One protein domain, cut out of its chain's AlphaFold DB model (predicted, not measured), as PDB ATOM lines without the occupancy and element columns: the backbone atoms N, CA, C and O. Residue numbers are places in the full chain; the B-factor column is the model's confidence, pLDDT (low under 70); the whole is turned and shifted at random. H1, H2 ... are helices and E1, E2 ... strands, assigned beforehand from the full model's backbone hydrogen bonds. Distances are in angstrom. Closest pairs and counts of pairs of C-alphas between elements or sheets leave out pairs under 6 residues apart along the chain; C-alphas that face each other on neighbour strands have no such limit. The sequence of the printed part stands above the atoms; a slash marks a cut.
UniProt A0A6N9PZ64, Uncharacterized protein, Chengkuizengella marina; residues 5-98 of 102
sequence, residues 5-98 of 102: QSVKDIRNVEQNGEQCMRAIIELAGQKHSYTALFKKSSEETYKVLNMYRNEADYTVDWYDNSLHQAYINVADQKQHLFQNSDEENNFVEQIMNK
ATOM      1  N   GLN A   5      21.058  11.679   1.819       91.19
ATOM      2  CA  GLN A   5      22.345  10.999   1.775       91.19
ATOM      3  C   GLN A   5      23.185  11.534   0.614       91.19
ATOM      4  O   GLN A   5      24.277  12.064   0.840       91.19
ATOM      5  N   SER A   6      22.643  11.471  -0.602       90.19
ATOM      6  CA  SER A   6      23.298  11.898  -1.838       90.19
ATOM      7  C   SER A   6      22.319  12.663  -2.733       90.19
ATOM      8  O   SER A   6      21.097  12.527  -2.617       90.19
ATOM      9  N   VAL A   7      22.870  13.476  -3.633       91.94
ATOM     10  CA  VAL A   7      22.119  14.127  -4.707       91.94
ATOM     11  C   VAL A   7      22.743  13.696  -6.022       91.94
ATOM     12  O   VAL A   7      23.950  13.834  -6.205       91.94
ATOM     13  N   LYS A   8      21.930  13.143  -6.920       88.56
ATOM     14  CA  LYS A   8      22.364  12.650  -8.233       88.56
ATOM     15  C   LYS A   8      22.260  13.719  -9.310       88.56
ATOM     16  O   LYS A   8      23.121  13.819 -10.168       88.56
ATOM     17  N   ASP A   9      21.198  14.513  -9.267       88.62
ATOM     18  CA  ASP A   9      20.892  15.500 -10.300       88.62
ATOM     19  C   ASP A   9      20.111  16.658  -9.682       88.62
ATOM     20  O   ASP A   9      19.251  16.424  -8.832       88.62
ATOM     21  N   ILE A  10      20.395  17.887 -10.117       90.31
ATOM     22  CA  ILE A  10      19.611  19.086  -9.804       90.31
ATOM     23  C   ILE A  10      19.507  19.907 -11.084       90.31
ATOM     24  O   ILE A  10      20.520  20.248 -11.692       90.31
ATOM     25  N   ARG A  11      18.287  20.272 -11.479       89.12
ATOM     26  CA  ARG A  11      18.063  21.136 -12.642       89.12
ATOM     27  C   ARG A  11      16.809  21.979 -12.512       89.12
ATOM     28  O   ARG A  11      15.828  21.567 -11.892       89.12
ATOM     29  N   ASN A  12      16.837  23.132 -13.170       89.69
ATOM     30  CA  ASN A  12      15.645  23.937 -13.384       89.69
ATOM     31  C   ASN A  12      14.705  23.215 -14.352       89.69
ATOM     32  O   ASN A  12      15.138  22.672 -15.371       89.69
ATOM     33  N   VAL A  13      13.422  23.205 -14.019       89.56
ATOM     34  CA  VAL A  13      12.345  22.644 -14.831       89.56
ATOM     35  C   VAL A  13      11.147  23.582 -14.790       89.56
ATOM     36  O   VAL A  13      10.928  24.282 -13.804       89.56
ATOM     37  N   GLU A  14      10.354  23.580 -15.852       87.06
ATOM     38  CA  GLU A  14       9.038  24.208 -15.832       87.06
ATOM     39  C   GLU A  14       7.994  23.152 -15.467       87.06
ATOM     40  O   GLU A  14       7.969  22.069 -16.054       87.06
ATOM     41  N   GLN A  15       7.137  23.452 -14.492       79.12
ATOM     42  CA  GLN A  15       5.984  22.618 -14.171       79.12
ATOM     43  C   GLN A  15       4.742  23.495 -14.020       79.12
ATOM     44  O   GLN A  15       4.724  24.413 -13.207       79.12
ATOM     45  N   ASN A  16       3.694  23.198 -14.794       79.56
ATOM     46  CA  ASN A  16       2.442  23.968 -14.829       79.56
ATOM     47  C   ASN A  16       2.648  25.480 -15.074       79.56
ATOM     48  O   ASN A  16       1.926  26.298 -14.512       79.56
ATOM     49  N   GLY A  17       3.644  25.853 -15.889       81.00
ATOM     50  CA  GLY A  17       3.979  27.252 -16.181       81.00
ATOM     51  C   GLY A  17       4.767  27.974 -15.080       81.00
ATOM     52  O   GLY A  17       5.023  29.168 -15.209       81.00
ATOM     53  N   GLU A  18       5.167  27.282 -14.008       81.62
ATOM     54  CA  GLU A  18       6.026  27.835 -12.958       81.62
ATOM     55  C   GLU A  18       7.453  27.272 -13.045       81.62
ATOM     56  O   GLU A  18       7.656  26.063 -13.206       81.62
ATOM     57  N   GLN A  19       8.458  28.137 -12.867       86.44
ATOM     58  CA  GLN A  19       9.848  27.704 -12.727       86.44
ATOM     59  C   GLN A  19      10.069  27.026 -11.374       86.44
ATOM     60  O   GLN A  19       9.830  27.604 -10.312       86.44
ATOM     61  N   CYS A  20      10.558  25.794 -11.430       89.69
ATOM     62  CA  CYS A  20      10.831  24.950 -10.279       89.69
ATOM     63  C   CYS A  20      12.231  24.338 -10.391       89.69
ATOM     64  O   CYS A  20      12.824  24.260 -11.466       89.69
ATOM     65  N   MET A  21      12.742  23.841  -9.274       91.00
ATOM     66  CA  MET A  21      13.918  22.985  -9.229       91.00
ATOM     67  C   MET A  21      13.475  21.541  -9.025       91.00
ATOM     68  O   MET A  21      12.667  21.236  -8.146       91.00
ATOM     69  N   ARG A  22      14.017  20.647  -9.849       91.00
ATOM     70  CA  ARG A  22      13.890  19.202  -9.677       91.00
ATOM     71  C   ARG A  22      15.225  18.647  -9.216       91.00
ATOM     72  O   ARG A  22      16.233  18.879  -9.882       91.00
ATOM     73  N   ALA A  23      15.201  17.861  -8.145       90.94
ATOM     74  CA  ALA A  23      16.353  17.112  -7.671       90.94
ATOM     75  C   ALA A  23      16.063  15.612  -7.609       90.94
ATOM     76  O   ALA A  23      14.987  15.199  -7.174       90.94
ATOM     77  N   ILE A  24      17.040  14.804  -8.014       90.69
ATOM     78  CA  ILE A  24      17.044  13.356  -7.796       90.69
ATOM     79  C   ILE A  24      17.961  13.081  -6.609       90.69
ATOM     80  O   ILE A  24      19.145  13.412  -6.650       90.69
ATOM     81  N   ILE A  25      17.410  12.486  -5.558       90.88
ATOM     82  CA  ILE A  25      18.069  12.337  -4.260       90.88
ATOM     83  C   ILE A  25      17.974  10.904  -3.753       90.88
ATOM     84  O   ILE A  25      17.045  10.165  -4.083       90.88
ATOM     85  N   GLU A  26      18.914  10.523  -2.899       90.38
ATOM     86  CA  GLU A  26      18.828   9.306  -2.096       90.38
ATOM     87  C   GLU A  26      18.723   9.698  -0.630       90.38
ATOM     88  O   GLU A  26      19.423  10.598  -0.158       90.38
ATOM     89  N   LEU A  27      17.823   9.037   0.093       89.44
ATOM     90  CA  LEU A  27      17.565   9.318   1.497       89.44
ATOM     91  C   LEU A  27      18.228   8.247   2.358       89.44
ATOM     92  O   LEU A  27      18.180   7.061   2.033       89.44
ATOM     93  N   ALA A  28      18.822   8.657   3.476       88.44
ATOM     94  CA  ALA A  28      19.485   7.734   4.386       88.44
ATOM     95  C   ALA A  28      18.492   6.675   4.898       88.44
ATOM     96  O   ALA A  28      17.408   7.001   5.386       88.44
ATOM     97  N   GLY A  29      18.866   5.400   4.779       83.69
ATOM     98  CA  GLY A  29      18.024   4.275   5.192       83.69
ATOM     99  C   GLY A  29      16.881   3.935   4.229       83.69
ATOM    100  O   GLY A  29      16.064   3.080   4.560       83.69
ATOM    101  N   GLN A  30      16.812   4.564   3.051       82.88
ATOM    102  CA  GLN A  30      15.858   4.209   1.998       82.88
ATOM    103  C   GLN A  30      16.565   3.480   0.852       82.88
ATOM    104  O   GLN A  30      17.656   3.858   0.438       82.88
ATOM    105  N   LYS A  31      15.926   2.431   0.318       78.56
ATOM    106  CA  LYS A  31      16.467   1.632  -0.797       78.56
ATOM    107  C   LYS A  31      16.297   2.319  -2.161       78.56
ATOM    108  O   LYS A  31      17.052   2.044  -3.086       78.56
ATOM    109  N   HIS A  32      15.297   3.187  -2.285       81.81
ATOM    110  CA  HIS A  32      14.894   3.805  -3.548       81.81
ATOM    111  C   HIS A  32      15.403   5.244  -3.663       81.81
ATOM    112  O   HIS A  32      15.566   5.940  -2.659       81.81
ATOM    113  N   SER A  33      15.619   5.709  -4.896       85.81
ATOM    114  CA  SER A  33      15.841   7.133  -5.167       85.81
ATOM    115  C   SER A  33      14.510   7.889  -5.188       85.81
ATOM    116  O   SER A  33      13.461   7.331  -5.510       85.81
ATOM    117  N   TYR A  34      14.551   9.180  -4.884       88.00
ATOM    118  CA  TYR A  34      13.391  10.062  -4.860       88.00
ATOM    119  C   TYR A  34      13.606  11.227  -5.817       88.00
ATOM    120  O   TYR A  34      14.726  11.694  -6.004       88.00
ATOM    121  N   THR A  35      12.528  11.707  -6.424       89.56
ATOM    122  CA  THR A  35      12.515  12.948  -7.200       89.56
ATOM    123  C   THR A  35      11.761  13.996  -6.405       89.56
ATOM    124  O   THR A  35      10.548  13.884  -6.249       89.56
ATOM    125  N   ALA A  36      12.465  15.003  -5.902       88.94
ATOM    126  CA  ALA A  36      11.872  16.145  -5.222       88.94
ATOM    127  C   ALA A  36      11.696  17.303  -6.208       88.94
ATOM    128  O   ALA A  36      12.603  17.619  -6.980       88.94
ATOM    129  N   LEU A  37      10.534  17.946  -6.163       89.44
ATOM    130  CA  LEU A  37      10.254  19.186  -6.868       89.44
ATOM    131  C   LEU A  37      10.017  20.281  -5.842       89.44
ATOM    132  O   LEU A  37       9.123  20.160  -5.006       89.44
ATOM    133  N   PHE A  38      10.775  21.361  -5.931       90.00
ATOM    134  CA  PHE A  38      10.669  22.481  -5.010       90.00
ATOM    135  C   PHE A  38      10.848  23.804  -5.740       90.00
ATOM    136  O   PHE A  38      11.449  23.874  -6.809       90.00
ATOM    137  N   LYS A  39      10.312  24.874  -5.161       88.81
ATOM    138  CA  LYS A  39      10.520  26.238  -5.641       88.81
ATOM    139  C   LYS A  39      10.908  27.150  -4.492       88.81
ATOM    140  O   LYS A  39      10.554  26.898  -3.342       88.81
ATOM    141  N   LYS A  40      11.626  28.221  -4.813       83.62
ATOM    142  CA  LYS A  40      11.879  29.297  -3.858       83.62
ATOM    143  C   LYS A  40      10.575  30.086  -3.675       83.62
ATOM    144  O   LYS A  40       9.993  30.523  -4.663       83.62
ATOM    145  N   SER A  41      10.084  30.197  -2.441       78.62
ATOM    146  CA  SER A  41       8.821  30.880  -2.122       78.62
ATOM    147  C   SER A  41       9.039  32.319  -1.647       78.62
ATOM    148  O   SER A  41       8.222  33.187  -1.941       78.62
ATOM    149  N   SER A  42      10.134  32.587  -0.933       75.50
ATOM    150  CA  SER A  42      10.594  33.928  -0.538       75.50
ATOM    151  C   SER A  42      12.123  33.939  -0.426       75.50
ATOM    152  O   SER A  42      12.759  32.923  -0.710       75.50
ATOM    153  N   GLU A  43      12.740  35.066  -0.044       66.31
ATOM    154  CA  GLU A  43      14.206  35.177   0.061       66.31
ATOM    155  C   GLU A  43      14.845  34.072   0.912       66.31
ATOM    156  O   GLU A  43      15.927  33.602   0.551       66.31
ATOM    157  N   GLU A  44      14.127  33.592   1.930       69.56
ATOM    158  CA  GLU A  44      14.625  32.654   2.941       69.56
ATOM    159  C   GLU A  44      13.822  31.348   3.029       69.56
ATOM    160  O   GLU A  44      14.111  30.514   3.881       69.56
ATOM    161  N   THR A  45      12.809  31.141   2.176       78.88
ATOM    162  CA  THR A  45      11.974  29.930   2.256       78.88
ATOM    163  C   THR A  45      11.856  29.193   0.933       78.88
ATOM    164  O   THR A  45      11.677  29.782  -0.141       78.88
ATOM    165  N   TYR A  46      11.916  27.871   1.029       84.75
ATOM    166  CA  TYR A  46      11.629  26.934  -0.039       84.75
ATOM    167  C   TYR A  46      10.297  26.246   0.214       84.75
ATOM    168  O   TYR A  46       9.845  26.096   1.344       84.75
ATOM    169  N   LYS A  47       9.668  25.824  -0.876       86.12
ATOM    170  CA  LYS A  47       8.439  25.047  -0.851       86.12
ATOM    171  C   LYS A  47       8.604  23.824  -1.733       86.12
ATOM    172  O   LYS A  47       8.767  23.958  -2.948       86.12
ATOM    173  N   VAL A  48       8.534  22.647  -1.137       86.88
ATOM    174  CA  VAL A  48       8.455  21.355  -1.802       86.88
ATOM    175  C   VAL A  48       7.040  21.193  -2.344       86.88
ATOM    176  O   VAL A  48       6.037  21.135  -1.639       86.88
ATOM    177  N   LEU A  49       6.953  21.165  -3.663       85.19
ATOM    178  CA  LEU A  49       5.704  21.058  -4.396       85.19
ATOM    179  C   LEU A  49       5.248  19.607  -4.514       85.19
ATOM    180  O   LEU A  49       4.045  19.340  -4.457       85.19
ATOM    181  N   ASN A  50       6.202  18.697  -4.730       82.94
ATOM    182  CA  ASN A  50       5.949  17.268  -4.833       82.94
ATOM    183  C   ASN A  50       7.225  16.457  -4.535       82.94
ATOM    184  O   ASN A  50       8.339  16.944  -4.725       82.94
ATOM    185  N   MET A  51       7.057  15.208  -4.115       84.56
ATOM    186  CA  MET A  51       8.114  14.215  -4.021       84.56
ATOM    187  C   MET A  51       7.595  12.887  -4.575       84.56
ATOM    188  O   MET A  51       6.509  12.433  -4.222       84.56
ATOM    189  N   TYR A  52       8.379  12.252  -5.438       83.12
ATOM    190  CA  TYR A  52       8.053  10.971  -6.058       83.12
ATOM    191  C   TYR A  52       9.089   9.934  -5.641       83.12
ATOM    192  O   TYR A  52      10.286  10.211  -5.714       83.12
ATOM    193  N   ARG A  53       8.657   8.739  -5.231       83.31
ATOM    194  CA  ARG A  53       9.565   7.601  -5.053       83.31
ATOM    195  C   ARG A  53       9.759   6.936  -6.411       83.31
ATOM    196  O   ARG A  53       8.780   6.601  -7.071       83.31
ATOM    197  N   ASN A  54      11.011   6.779  -6.828       74.81
ATOM    198  CA  ASN A  54      11.348   6.046  -8.039       74.81
ATOM    199  C   ASN A  54      11.410   4.550  -7.704       74.81
ATOM    200  O   ASN A  54      12.305   4.108  -6.980       74.81
ATOM    201  N   GLU A  55      10.434   3.797  -8.201       64.38
ATOM    202  CA  GLU A  55      10.339   2.346  -8.017       64.38
ATOM    203  C   GLU A  55      10.720   1.563  -9.270       64.38
ATOM    204  O   GLU A  55      10.483   0.361  -9.311       64.38
ATOM    205  N   ALA A  56      11.340   2.208 -10.265       56.53
ATOM    206  CA  ALA A  56      11.856   1.516 -11.437       56.53
ATOM    207  C   ALA A  56      12.860   0.429 -11.010       56.53
ATOM    208  O   ALA A  56      13.995   0.713 -10.610       56.53
ATOM    209  N   ASP A  57      12.408  -0.824 -11.056       50.75
ATOM    210  CA  ASP A  57      13.218  -2.005 -10.810       50.75
ATOM    211  C   ASP A  57      13.783  -2.481 -12.154       50.75
ATOM    212  O   ASP A  57      13.113  -3.137 -12.953       50.75
ATOM    213  N   TYR A  58      15.051  -2.149 -12.406       49.75
ATOM    214  CA  TYR A  58      15.753  -2.513 -13.639       49.75
ATOM    215  C   TYR A  58      15.862  -4.035 -13.870       49.75
ATOM    216  O   TYR A  58      16.315  -4.443 -14.938       49.75
ATOM    217  N   THR A  59      15.488  -4.890 -12.904       47.56
ATOM    218  CA  THR A  59      15.492  -6.352 -13.080       47.56
ATOM    219  C   THR A  59      14.190  -6.915 -13.666       47.56
ATOM    220  O   THR A  59      14.199  -8.043 -14.159       47.56
ATOM    221  N   VAL A  60      13.092  -6.143 -13.684       47.69
ATOM    222  CA  VAL A  60      11.747  -6.623 -14.078       47.69
ATOM    223  C   VAL A  60      11.198  -5.946 -15.351       47.69
ATOM    224  O   VAL A  60      10.327  -6.505 -16.014       47.69
ATOM    225  N   ASP A  61      11.760  -4.818 -15.787       46.69
ATOM    226  CA  ASP A  61      11.153  -3.954 -16.823       46.69
ATOM    227  C   ASP A  61      11.284  -4.416 -18.293       46.69
ATOM    228  O   ASP A  61      10.851  -3.721 -19.210       46.69
ATOM    229  N   TRP A  62      11.863  -5.588 -18.569       50.12
ATOM    230  CA  TRP A  62      11.993  -6.094 -19.948       50.12
ATOM    231  C   TRP A  62      10.787  -6.909 -20.442       50.12
ATOM    232  O   TRP A  62      10.720  -7.204 -21.635       50.12
ATOM    233  N   TYR A  63       9.842  -7.267 -19.561       46.44
ATOM    234  CA  TYR A  63       8.712  -8.145 -19.909       46.44
ATOM    235  C   TYR A  63       7.319  -7.523 -19.768       46.44
ATOM    236  O   TYR A  63       6.396  -8.020 -20.412       46.44
ATOM    237  N   ASP A  64       7.150  -6.446 -18.996       43.78
ATOM    238  CA  ASP A  64       5.850  -5.796 -18.824       43.78
ATOM    239  C   ASP A  64       5.932  -4.334 -19.269       43.78
ATOM    240  O   ASP A  64       6.561  -3.492 -18.639       43.78
ATOM    241  N   ASN A  65       5.306  -4.026 -20.404       48.38
ATOM    242  CA  ASN A  65       5.301  -2.695 -21.021       48.38
ATOM    243  C   ASN A  65       4.337  -1.728 -20.297       48.38
ATOM    244  O   ASN A  65       3.720  -0.855 -20.912       48.38
ATOM    245  N   SER A  66       4.167  -1.897 -18.988       45.31
ATOM    246  CA  SER A  66       3.315  -1.061 -18.157       45.31
ATOM    247  C   SER A  66       4.178  -0.051 -17.412       45.31
ATOM    248  O   SER A  66       4.472  -0.202 -16.232       45.31
ATOM    249  N   LEU A  67       4.458   1.081 -18.065       48.69
ATOM    250  CA  LEU A  67       4.949   2.333 -17.449       48.69
ATOM    251  C   LEU A  67       4.098   2.836 -16.250       48.69
ATOM    252  O   LEU A  67       4.391   3.878 -15.669       48.69
ATOM    253  N   HIS A  68       3.029   2.124 -15.882       49.12
ATOM    254  CA  HIS A  68       2.019   2.495 -14.896       49.12
ATOM    255  C   HIS A  68       2.494   2.471 -13.431       49.12
ATOM    256  O   HIS A  68       1.789   3.013 -12.584       49.12
ATOM    257  N   GLN A  69       3.658   1.889 -13.108       50.44
ATOM    258  CA  GLN A  69       4.158   1.792 -11.721       50.44
ATOM    259  C   GLN A  69       5.585   2.327 -11.502       50.44
ATOM    260  O   GLN A  69       6.149   2.147 -10.428       50.44
ATOM    261  N   ALA A  70       6.175   3.040 -12.466       51.62
ATOM    262  CA  ALA A  70       7.561   3.512 -12.341       51.62
ATOM    263  C   ALA A  70       7.757   4.618 -11.276       51.62
ATOM    264  O   ALA A  70       8.846   4.777 -10.719       51.62
ATOM    265  N   TYR A  71       6.702   5.381 -10.967       53.62
ATOM    266  CA  TYR A  71       6.755   6.494 -10.021       53.62
ATOM    267  C   TYR A  71       5.513   6.512  -9.134       53.62
ATOM    268  O   TYR A  71       4.424   6.866  -9.586       53.62
ATOM    269  N   ILE A  72       5.682   6.196  -7.849       61.62
ATOM    270  CA  ILE A  72       4.632   6.438  -6.858       61.62
ATOM    271  C   ILE A  72       4.780   7.873  -6.354       61.62
ATOM    272  O   ILE A  72       5.817   8.263  -5.803       61.62
ATOM    273  N   ASN A  73       3.728   8.669  -6.546       58.16
ATOM    274  CA  ASN A  73       3.607   9.980  -5.926       58.16
ATOM    275  C   ASN A  73       3.485   9.793  -4.407       58.16
ATOM    276  O   ASN A  73       2.434   9.406  -3.903       58.16
ATOM    277  N   VAL A  74       4.567  10.056  -3.676       61.47
ATOM    278  CA  VAL A  74       4.561   9.986  -2.208       61.47
ATOM    279  C   VAL A  74       4.010  11.269  -1.579       61.47
ATOM    280  O   VAL A  74       3.824  11.313  -0.367       61.47
ATOM    281  N   ALA A  75       3.693  12.291  -2.383       53.66
ATOM    282  CA  ALA A  75       3.083  13.540  -1.932       53.66
ATOM    283  C   ALA A  75       1.590  13.682  -2.268       53.66
ATOM    284  O   ALA A  75       1.052  14.780  -2.119       53.66
ATOM    285  N   ASP A  76       0.877  12.608  -2.636       47.00
ATOM    286  CA  ASP A  76      -0.601  12.640  -2.636       47.00
ATOM    287  C   ASP A  76      -1.154  13.005  -1.236       47.00
ATOM    288  O   ASP A  76      -2.253  13.530  -1.084       47.00
ATOM    289  N   GLN A  77      -0.310  12.885  -0.204       45.66
ATOM    290  CA  GLN A  77      -0.491  13.471   1.120       45.66
ATOM    291  C   GLN A  77       0.484  14.637   1.366       45.66
ATOM    292  O   GLN A  77       1.355  14.565   2.234       45.66
ATOM    293  N   LYS A  78       0.319  15.758   0.645       45.69
ATOM    294  CA  LYS A  78       1.043  17.029   0.901       45.69
ATOM    295  C   LYS A  78       1.065  17.453   2.382       45.69
ATOM    296  O   LYS A  78       1.930  18.225   2.770       45.69
ATOM    297  N   GLN A  79       0.128  16.968   3.201       49.59
ATOM    298  CA  GLN A  79      -0.002  17.316   4.618       49.59
ATOM    299  C   GLN A  79       0.976  16.601   5.568       49.59
ATOM    300  O   GLN A  79       0.984  16.944   6.748       49.59
ATOM    301  N   HIS A  80       1.779  15.625   5.119       54.69
ATOM    302  CA  HIS A  80       2.551  14.776   6.049       54.69
ATOM    303  C   HIS A  80       4.040  14.590   5.722       54.69
ATOM    304  O   HIS A  80       4.717  13.852   6.434       54.69
ATOM    305  N   LEU A  81       4.576  15.238   4.681       68.75
ATOM    306  CA  LEU A  81       6.008  15.109   4.365       68.75
ATOM    307  C   LEU A  81       6.905  15.841   5.370       68.75
ATOM    308  O   LEU A  81       7.986  15.351   5.689       68.75
ATOM    309  N   PHE A  82       6.438  16.982   5.872       78.12
ATOM    310  CA  PHE A  82       7.153  17.839   6.812       78.12
ATOM    311  C   PHE A  82       6.184  18.308   7.897       78.12
ATOM    312  O   PHE A  82       5.018  18.585   7.609       78.12
ATOM    313  N   GLN A  83       6.649  18.382   9.143       79.75
ATOM    314  CA  GLN A  83       5.820  18.827  10.270       79.75
ATOM    315  C   GLN A  83       5.657  20.351  10.312       79.75
ATOM    316  O   GLN A  83       4.680  20.859  10.859       79.75
ATOM    317  N   ASN A  84       6.626  21.083   9.760       83.62
ATOM    318  CA  ASN A  84       6.671  22.540   9.712       83.62
ATOM    319  C   ASN A  84       7.572  23.014   8.557       83.62
ATOM    320  O   ASN A  84       8.272  22.219   7.926       83.62
ATOM    321  N   SER A  85       7.560  24.323   8.304       83.00
ATOM    322  CA  SER A  85       8.364  24.950   7.251       83.00
ATOM    323  C   SER A  85       9.874  24.872   7.514       83.00
ATOM    324  O   SER A  85      10.650  24.879   6.564       83.00
ATOM    325  N   ASP A  86      10.315  24.783   8.774       86.81
ATOM    326  CA  ASP A  86      11.739  24.663   9.118       86.81
ATOM    327  C   ASP A  86      12.322  23.314   8.671       86.81
ATOM    328  O   ASP A  86      13.425  23.259   8.130       86.81
ATOM    329  N   GLU A  87      11.570  22.221   8.839       86.88
ATOM    330  CA  GLU A  87      11.958  20.887   8.368       86.88
ATOM    331  C   GLU A  87      12.016  20.834   6.834       86.88
ATOM    332  O   GLU A  87      12.950  20.266   6.263       86.88
ATOM    333  N   GLU A  88      11.050  21.471   6.168       87.81
ATOM    334  CA  GLU A  88      11.002  21.594   4.710       87.81
ATOM    335  C   GLU A  88      12.192  22.403   4.164       87.81
ATOM    336  O   GLU A  88      12.856  21.977   3.214       87.81
ATOM    337  N   ASN A  89      12.516  23.534   4.798       88.00
ATOM    338  CA  ASN A  89      13.675  24.351   4.444       88.00
ATOM    339  C   ASN A  89      14.980  23.586   4.648       88.00
ATOM    340  O   ASN A  89      15.781  23.507   3.720       88.00
ATOM    341  N   ASN A  90      15.159  22.954   5.811       90.25
ATOM    342  CA  ASN A  90      16.351  22.165   6.114       90.25
ATOM    343  C   ASN A  90      16.553  21.049   5.080       90.25
ATOM    344  O   ASN A  90      17.663  20.821   4.599       90.25
ATOM    345  N   PHE A  91      15.471  20.375   4.685       89.75
ATOM    346  CA  PHE A  91      15.521  19.365   3.641       89.75
ATOM    347  C   PHE A  91      16.025  19.934   2.308       89.75
ATOM    348  O   PHE A  91      16.935  19.361   1.707       89.75
ATOM    349  N   VAL A  92      15.495  21.072   1.853       89.69
ATOM    350  CA  VAL A  92      15.953  21.705   0.605       89.69
ATOM    351  C   VAL A  92      17.393  22.211   0.726       89.69
ATOM    352  O   VAL A  92      18.182  22.032  -0.203       89.69
ATOM    353  N   GLU A  93      17.793  22.759   1.870       90.06
ATOM    354  CA  GLU A  93      19.178  23.162   2.128       90.06
ATOM    355  C   GLU A  93      20.145  21.976   2.072       90.06
ATOM    356  O   GLU A  93      21.222  22.091   1.486       90.06
ATOM    357  N   GLN A  94      19.768  20.810   2.610       90.69
ATOM    358  CA  GLN A  94      20.571  19.591   2.480       90.69
ATOM    359  C   GLN A  94      20.777  19.197   1.010       90.69
ATOM    360  O   GLN A  94      21.871  18.756   0.655       90.69
ATOM    361  N   ILE A  95      19.756  19.363   0.161       89.81
ATOM    362  CA  ILE A  95      19.864  19.116  -1.284       89.81
ATOM    363  C   ILE A  95      20.827  20.122  -1.917       89.81
ATOM    364  O   ILE A  95      21.754  19.723  -2.613       89.81
ATOM    365  N   MET A  96      20.640  21.416  -1.651       87.00
ATOM    366  CA  MET A  96      21.415  22.493  -2.279       87.00
ATOM    367  C   MET A  96      22.888  22.509  -1.840       87.00
ATOM    368  O   MET A  96      23.763  22.859  -2.630       87.00
ATOM    369  N   ASN A  97      23.180  22.100  -0.603       88.12
ATOM    370  CA  ASN A  97      24.546  22.032  -0.074       88.12
ATOM    371  C   ASN A  97      25.329  20.809  -0.573       88.12
ATOM    372  O   ASN A  97      26.560  20.781  -0.497       88.12
ATOM    373  N   LYS A  98      24.642  19.782  -1.085       84.81
ATOM    374  CA  LYS A  98      25.283  18.595  -1.654       84.81
ATOM    375  C   LYS A  98      25.501  18.803  -3.147       84.81
ATOM    376  O   LYS A  98      24.561  18.970  -3.914       84.81
TER     377      LYS A  98
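AT A GLANCE: This is residues 5 to 98 of the 102 residues of an uncharacterized protein of Chengkuizengella marina (UniProt A0A6N9PZ64). A strongly twisted sheet of four long strands, E1 to E4, with the short E5 at one edge, curls round a single helix, H1, which covers one face. Between E4 and E5 a long loop, residues 55 to 70, reaches away from the body. The 94 printed residues hold five named strands, then one named helix; the sheet's order is E1 E2 E3 E4 E5, antiparallel, a meander in which each strand is the antiparallel neighbour of the one before. The class is mixed, helices and strands, in two layers, a helix on one face of a sheet; the whole is compact, with a radius of gyration of the C-alphas of 14.3 A and spans of 48 by 33 by 25 A.

HOW THE PARTS SIT: Begin with E1, residues 5 to 15, and E2, residues 18 to 27, a hairpin at 162 degrees; look for N 8 and O 24, 2.8 A apart. E3, residues 33 to 42, is antiparallel to E2 at 139 degrees, with N 23 and O 36 at 2.9 A. E4, residues 45 to 54, pairs with E3 at 164 degrees, with N 35 and O 52 at 2.8 A. E5, residues 71 to 73, is an edge strand beside E4 at 136 degrees, with N 53 and O 72 at 2.9 A. H1, residues 85 to 97, is on the sheet; its closest C-alphas to E4 are Asn 89 and Tyr 46, 5.6 A apart, and to E1 Ile 95 and Val 7, 6.5 A. In H1 every O i to N i+4 pair is within hydrogen-bond range. E1 and E4 are apart.

IN THESE COORDINATES: Find C-alpha 5 at (22.345, 10.999, 1.775); from there E1 runs 25.6 A and bends by 69 degrees at residue 12. E2 spans 26.2 A, E3 27.7 A and E4 26.0 A, with a bend of 53 degrees at residue 49; E5 is 6.2 A long. H1 runs 18.0 A to C-alpha 97 at (24.546, 22.032, -0.074).

THE WHOLE: The C-alphas farthest apart, Glu 43 and Tyr 63, are 48.0 A apart. The printed part has no cut; the links E4 to E5 and E5 to H1 are long. Look for pLDDT under 70 at residues 43 to 44 and 55 to 81.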